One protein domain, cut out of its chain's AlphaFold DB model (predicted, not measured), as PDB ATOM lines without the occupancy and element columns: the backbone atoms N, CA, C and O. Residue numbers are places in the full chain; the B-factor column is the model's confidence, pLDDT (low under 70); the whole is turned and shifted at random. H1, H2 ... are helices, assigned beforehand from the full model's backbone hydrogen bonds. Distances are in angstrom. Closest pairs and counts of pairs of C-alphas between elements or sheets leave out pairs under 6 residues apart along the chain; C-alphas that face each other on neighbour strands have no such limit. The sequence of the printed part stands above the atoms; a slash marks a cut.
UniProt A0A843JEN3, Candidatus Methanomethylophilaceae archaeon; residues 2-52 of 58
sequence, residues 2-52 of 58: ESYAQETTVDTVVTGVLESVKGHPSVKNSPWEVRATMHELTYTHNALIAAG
ATOM      1  N   GLU A   2      91.570 116.828  99.107       83.75
ATOM      2  CA  GLU A   2      92.170 117.203  97.814       83.75
ATOM      3  C   GLU A   2      91.260 116.925  96.604       83.75
ATOM      4  O   GLU A   2      91.053 117.818  95.793       83.75
ATOM      5  N   SER A   3      90.619 115.748  96.549       86.69
ATOM      6  CA  SER A   3      89.637 115.422  95.497       86.69
ATOM      7  C   SER A   3      88.508 116.456  95.405       86.69
ATOM      8  O   SER A   3      88.206 116.940  94.323       86.69
ATOM      9  N   TYR A   4      87.925 116.846  96.545       86.00
ATOM     10  CA  TYR A   4      86.845 117.839  96.584       86.00
ATOM     11  C   TYR A   4      87.336 119.244  96.234       86.00
ATOM     12  O   TYR A   4      86.620 120.007  95.603       86.00
ATOM     13  N   ALA A   5      88.569 119.593  96.605       86.38
ATOM     14  CA  ALA A   5      89.150 120.889  96.270       86.38
ATOM     15  C   ALA A   5      89.372 121.056  94.755       86.38
ATOM     16  O   ALA A   5      89.257 122.170  94.235       86.38
ATOM     17  N   GLN A   6      89.671 119.960  94.051       88.56
ATOM     18  CA  GLN A   6      89.880 119.934  92.600       88.56
ATOM     19  C   GLN A   6      88.569 119.955  91.799       88.56
ATOM     20  O   GLN A   6      88.578 120.308  90.618       88.56
ATOM     21  N   GLU A   7      87.440 119.615  92.420       90.44
ATOM     22  CA  GLU A   7      86.135 119.654  91.767       90.44
ATOM     23  C   GLU A   7      85.634 121.095  91.612       90.44
ATOM     24  O   GLU A   7      85.449 121.836  92.580       90.44
ATOM     25  N   THR A   8      85.365 121.496  90.369       86.69
ATOM     26  CA  THR A   8      84.857 122.837  90.041       86.69
ATOM     27  C   THR A   8      83.438 123.085  90.546       86.69
ATOM     28  O   THR A   8      83.046 124.237  90.692       86.69
ATOM     29  N   THR A   9      82.679 122.025  90.828       92.62
ATOM     30  CA  THR A   9      81.321 122.081  91.388       92.62
ATOM     31  C   THR A   9      81.291 122.296  92.898       92.62
ATOM     32  O   THR A   9      80.222 122.538  93.447       92.62
ATOM     33  N   VAL A  10      82.428 122.161  93.585       88.12
ATOM     34  CA  VAL A  10      82.512 122.317  95.040       88.12
ATOM     35  C   VAL A  10      82.863 123.763  95.366       88.12
ATOM     36  O   VAL A  10      83.951 124.229  95.026       88.12
ATOM     37  N   ASP A  11      81.962 124.465  96.050       88.31
ATOM     38  CA  ASP A  11      82.156 125.860  96.468       88.31
ATOM     39  C   ASP A  11      82.904 125.988  97.807       88.31
ATOM     40  O   ASP A  11      83.686 126.921  98.002       88.31
ATOM     41  N   THR A  12      82.679 125.041  98.722       88.44
ATOM     42  CA  THR A  12      83.221 125.026 100.090       88.44
ATOM     43  C   THR A  12      83.592 123.609 100.506       88.44
ATOM     44  O   THR A  12      82.909 122.660 100.116       88.44
ATOM     45  N   VAL A  13      84.618 123.450 101.342       88.88
ATOM     46  CA  VAL A  13      85.080 122.128 101.789       88.88
ATOM     47  C   VAL A  13      84.814 121.943 103.272       88.88
ATOM     48  O   VAL A  13      85.378 122.652 104.089       88.88
ATOM     49  N   VAL A  14      84.025 120.930 103.620       87.44
ATOM     50  CA  VAL A  14      83.830 120.530 105.019       87.44
ATOM     51  C   VAL A  14      84.970 119.607 105.443       87.44
ATOM     52  O   VAL A  14      85.280 118.628 104.753       87.44
ATOM     53  N   THR A  15      85.601 119.919 106.572       85.88
ATOM     54  CA  THR A  15      86.687 119.104 107.120       85.88
ATOM     55  C   THR A  15      86.162 117.874 107.856       85.88
ATOM     56  O   THR A  15      84.988 117.777 108.214       85.88
ATOM     57  N   GLY A  16      87.036 116.884 108.030       82.88
ATOM     58  CA  GLY A  16      86.715 115.633 108.705       82.88
ATOM     59  C   GLY A  16      87.654 115.392 109.877       82.88
ATOM     60  O   GLY A  16      88.829 115.733 109.818       82.88
ATOM     61  N   VAL A  17      87.152 114.726 110.912       80.50
ATOM     62  CA  VAL A  17      87.883 114.524 112.167       80.50
ATOM     63  C   VAL A  17      89.048 113.547 111.988       80.50
ATOM     64  O   VAL A  17      88.867 112.416 111.533       80.50
ATOM     65  N   LEU A  18      90.246 113.956 112.410       84.56
ATOM     66  CA  LEU A  18      91.407 113.067 112.497       84.56
ATOM     67  C   LEU A  18      91.243 112.068 113.651       84.56
ATOM     68  O   LEU A  18      91.186 112.464 114.815       84.56
ATOM     69  N   GLU A  19      91.250 110.768 113.349       84.69
ATOM     70  CA  GLU A  19      91.174 109.697 114.357       84.69
ATOM     71  C   GLU A  19      92.400 109.681 115.286       84.69
ATOM     72  O   GLU A  19      92.291 109.492 116.500       84.69
ATOM     73  N   SER A  20      93.583 109.928 114.721       85.12
ATOM     74  CA  SER A  20      94.828 109.996 115.477       85.12
ATOM     75  C   SER A  20      95.782 111.037 114.911       85.12
ATOM     76  O   SER A  20      95.829 111.291 113.707       85.12
ATOM     77  N   VAL A  21      96.583 111.629 115.795       83.75
ATOM     78  CA  VAL A  21      97.648 112.563 115.435       83.75
ATOM     79  C   VAL A  21      98.938 112.139 116.107       83.75
ATOM     80  O   VAL A  21      99.024 112.045 117.330       83.75
ATOM     81  N   LYS A  22      99.969 111.885 115.292       83.12
ATOM     82  CA  LYS A  22     101.282 111.389 115.743       83.12
ATOM     83  C   LYS A  22     101.199 110.103 116.583       83.12
ATOM     84  O   LYS A  22     101.962 109.938 117.526       83.12
ATOM     85  N   GLY A  23     100.267 109.209 116.248       84.56
ATOM     86  CA  GLY A  23     100.059 107.950 116.972       84.56
ATOM     87  C   GLY A  23      99.288 108.091 118.289       84.56
ATOM     88  O   GLY A  23      99.085 107.091 118.971       84.56
ATOM     89  N   HIS A  24      98.831 109.296 118.640       85.50
ATOM     90  CA  HIS A  24      97.943 109.514 119.778       85.50
ATOM     91  C   HIS A  24      96.494 109.656 119.306       85.50
ATOM     92  O   HIS A  24      96.251 110.376 118.334       85.50
ATOM     93  N   PRO A  25      95.529 109.004 119.973       86.62
ATOM     94  CA  PRO A  25      94.121 109.151 119.635       86.62
ATOM     95  C   PRO A  25      93.624 110.559 119.980       86.62
ATOM     96  O   PRO A  25      93.979 111.125 121.020       86.62
ATOM     97  N   SER A  26      92.770 111.109 119.120       81.25
ATOM     98  CA  SER A  26      92.156 112.433 119.288       81.25
ATOM     99  C   SER A  26      90.981 112.362 120.274       81.25
ATOM    100  O   SER A  26      89.816 112.479 119.900       81.25
ATOM    101  N   VAL A  27      91.275 112.091 121.549       86.69
ATOM    102  CA  VAL A  27      90.257 111.934 122.603       86.69
ATOM    103  C   VAL A  27      89.870 113.295 123.181       86.69
ATOM    104  O   VAL A  27      90.738 114.145 123.396       86.69
ATOM    105  N   LYS A  28      88.580 113.480 123.490       83.62
ATOM    106  CA  LYS A  28      88.055 114.682 124.155       83.62
ATOM    107  C   LYS A  28      88.824 115.038 125.430       83.62
ATOM    108  O   LYS A  28      89.203 114.149 126.192       83.62
ATOM    109  N   ASN A  29      88.973 116.339 125.690       84.38
ATOM    110  CA  ASN A  29      89.674 116.904 126.853       84.38
ATOM    111  C   ASN A  29      91.160 116.529 126.933       84.38
ATOM    112  O   ASN A  29      91.765 116.570 128.006       84.38
ATOM    113  N   SER A  30      91.766 116.170 125.803       85.81
ATOM    114  CA  SER A  30      93.199 115.927 125.720       85.81
ATOM    115  C   SER A  30      93.872 117.020 124.888       85.81
ATOM    116  O   SER A  30      93.268 117.560 123.962       85.81
ATOM    117  N   PRO A  31      95.153 117.336 125.142       87.69
ATOM    118  CA  PRO A  31      95.902 118.250 124.278       87.69
ATOM    119  C   PRO A  31      95.981 117.752 122.822       87.69
ATOM    120  O   PRO A  31      96.246 118.535 121.909       87.69
ATOM    121  N   TRP A  32      95.736 116.458 122.594       88.12
ATOM    122  CA  TRP A  32      95.696 115.851 121.269       88.12
ATOM    123  C   TRP A  32      94.468 116.262 120.467       88.12
ATOM    124  O   TRP A  32      94.586 116.360 119.254       88.12
ATOM    125  N   GLU A  33      93.347 116.591 121.113       86.62
ATOM    126  CA  GLU A  33      92.156 117.134 120.447       86.62
ATOM    127  C   GLU A  33      92.474 118.480 119.789       86.62
ATOM    128  O   GLU A  33      92.339 118.632 118.579       86.62
ATOM    129  N   VAL A  34      93.023 119.425 120.561       89.06
ATOM    130  CA  VAL A  34      93.407 120.752 120.047       89.06
ATOM    131  C   VAL A  34      94.457 120.625 118.944       89.06
ATOM    132  O   VAL A  34      94.403 121.310 117.921       89.06
ATOM    133  N   ARG A  35      95.423 119.718 119.131       89.38
ATOM    134  CA  ARG A  35      96.449 119.454 118.122       89.38
ATOM    135  C   ARG A  35      95.856 118.853 116.853       89.38
ATOM    136  O   ARG A  35      96.321 119.207 115.773       89.38
ATOM    137  N   ALA A  36      94.872 117.967 116.978       89.69
ATOM    138  CA  ALA A  36      94.180 117.373 115.848       89.69
ATOM    139  C   ALA A  36      93.449 118.431 115.034       89.69
ATOM    140  O   ALA A  36      93.711 118.534 113.838       89.69
ATOM    141  N   THR A  37      92.685 119.308 115.684       90.00
ATOM    142  CA  THR A  37      91.988 120.406 115.003       90.00
ATOM    143  C   THR A  37      92.952 121.321 114.240       90.00
ATOM    144  O   THR A  37      92.743 121.615 113.065       90.00
ATOM    145  N   MET A  38      94.064 121.738 114.858       91.50
ATOM    146  CA  MET A  38      95.050 122.594 114.176       91.50
ATOM    147  C   MET A  38      95.741 121.881 113.007       91.50
ATOM    148  O   MET A  38      96.058 122.495 111.983       91.50
ATOM    149  N   HIS A  39      96.000 120.582 113.154       91.69
ATOM    150  CA  HIS A  39      96.643 119.789 112.114       91.69
ATOM    151  C   HIS A  39      95.716 119.572 110.915       91.69
ATOM    152  O   HIS A  39      96.160 119.698 109.778       91.69
ATOM    153  N   GLU A  40      94.436 119.323 111.175       90.44
ATOM    154  CA  GLU A  40      93.378 119.180 110.178       90.44
ATOM    155  C   GLU A  40      93.215 120.453 109.343       90.44
ATOM    156  O   GLU A  40      93.256 120.391 108.113       90.44
ATOM    157  N   LEU A  41      93.131 121.620 109.991       91.00
ATOM    158  CA  LEU A  41      93.063 122.909 109.297       91.00
ATOM    159  C   LEU A  41      94.289 123.139 108.409       91.00
ATOM    160  O   LEU A  41      94.159 123.529 107.252       91.00
ATOM    161  N   THR A  42      95.483 122.834 108.924       91.50
ATOM    162  CA  THR A  42      96.731 122.972 108.159       91.50
ATOM    163  C   THR A  42      96.743 122.045 106.939       91.50
ATOM    164  O   THR A  42      97.099 122.471 105.843       91.50
ATOM    165  N   TYR A  43      96.326 120.786 107.104       91.19
ATOM    166  CA  TYR A  43      96.221 119.827 106.003       91.19
ATOM    167  C   TYR A  43      95.213 120.279 104.949       91.19
ATOM    168  O   TYR A  43      95.495 120.210 103.753       91.19
ATOM    169  N   THR A  44      94.061 120.777 105.397       91.88
ATOM    170  CA  THR A  44      93.003 121.262 104.513       91.88
ATOM    171  C   THR A  44      93.487 122.451 103.699       91.88
ATOM    172  O   THR A  44      93.402 122.439 102.475       91.88
ATOM    173  N   HIS A  45      94.093 123.434 104.360       91.69
ATOM    174  CA  HIS A  45      94.627 124.617 103.701       91.69
ATOM    175  C   HIS A  45      95.742 124.273 102.700       91.69
ATOM    176  O   HIS A  45      95.760 124.796 101.588       91.69
ATOM    177  N   ASN A  46      96.633 123.333 103.034       92.06
ATOM    178  CA  ASN A  46      97.661 122.865 102.101       92.06
ATOM    179  C   ASN A  46      97.061 122.177 100.866       92.06
ATOM    180  O   ASN A  46      97.541 122.400  99.756       92.06
ATOM    181  N   ALA A  47      95.998 121.386 101.037       91.75
ATOM    182  CA  ALA A  47      95.289 120.770  99.917       91.75
ATOM    183  C   ALA A  47      94.608 121.821  99.021       91.75
ATOM    184  O   ALA A  47      94.652 121.712  97.798       91.75
ATOM    185  N   LEU A  48      94.035 122.874  99.613       91.50
ATOM    186  CA  LEU A  48      93.451 124.000  98.880       91.50
ATOM    187  C   LEU A  48      94.502 124.799  98.096       91.50
ATOM    188  O   LEU A  48      94.260 125.172  96.949       91.50
ATOM    189  N   ILE A  49      95.681 125.026  98.686       93.69
ATOM    190  CA  ILE A  49      96.821 125.650  97.997       93.69
ATOM    191  C   ILE A  49      97.263 124.786  96.812       93.69
ATOM    192  O   ILE A  49      97.440 125.311  95.715       93.69
ATOM    193  N   ALA A  50      97.400 123.470  97.009       92.19
ATOM    194  CA  ALA A  50      97.783 122.540  95.947       92.19
ATOM    195  C   ALA A  50      96.753 122.502  94.802       92.19
ATOM    196  O   ALA A  50      97.131 122.406  93.638       92.19
ATOM    197  N   ALA A  51      95.466 122.658  95.121       91.12
ATOM    198  CA  ALA A  51      94.380 122.767  94.147       91.12
ATOM    199  C   ALA A  51      94.258 124.163  93.493       91.12
ATOM    200  O   ALA A  51      93.350 124.387  92.695       91.12
ATOM    201  N   GLY A  52      95.128 125.123  93.831       92.44
ATOM    202  CA  GLY A  52      95.089 126.486  93.288       92.44
ATOM    203  C   GLY A  52      93.918 127.338  93.794       92.44
ATOM    204  O   GLY A  52      93.617 128.375  93.207       92.44
TER     205      GLY A  52
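AT A GLANCE: This is residues 2 to 52 of the 58 residues of a protein of Candidatus Methanomethylophilaceae archaeon (UniProt A0A843JEN3). One long helix, H2, makes the length of a rod, and a long link without a named element runs from the short helix H1 to the far end of H2. H2 then runs back, so that its residues 44 to 50 meet H1. The printed part has 51 residues, with two named helices, H1 then H2, and no named strand. The class is all helix, with 25 of the 51 residues in named elements, under half. The whole is loose, with a radius of gyration of the C-alphas of 12.7 A and spans of 37 by 15 by 14 A.

IN THESE COORDINATES: H1 is residues 2 to 6, 6.3 A long, from C-alpha 2 at (92.170, 117.203, 97.814). H2 is residues 31 to 50, 28.7 A long, from C-alpha 31 at (95.902, 118.250, 124.278) to C-alpha 50 at (97.783, 122.540, 95.947).

HOW THE PARTS SIT: H1 and H2 touch, H2 with residues 44 to 50 alone; their closest C-alphas, of Glu 2 and Ala 47, are 5.2 A apart. In H1 and H2 every O i to N i+4 pair is within hydrogen-bond range. Residues 20 to 21 pair with 24 to 25, antiparallel.

THE WHOLE: The farthest C-alphas, of Thr 8 and Asn 29, are 37.6 A apart. The link H1 to H2, 24 residues, is long. The printed part has no cut, and no printed residue is under 70 in pLDDT.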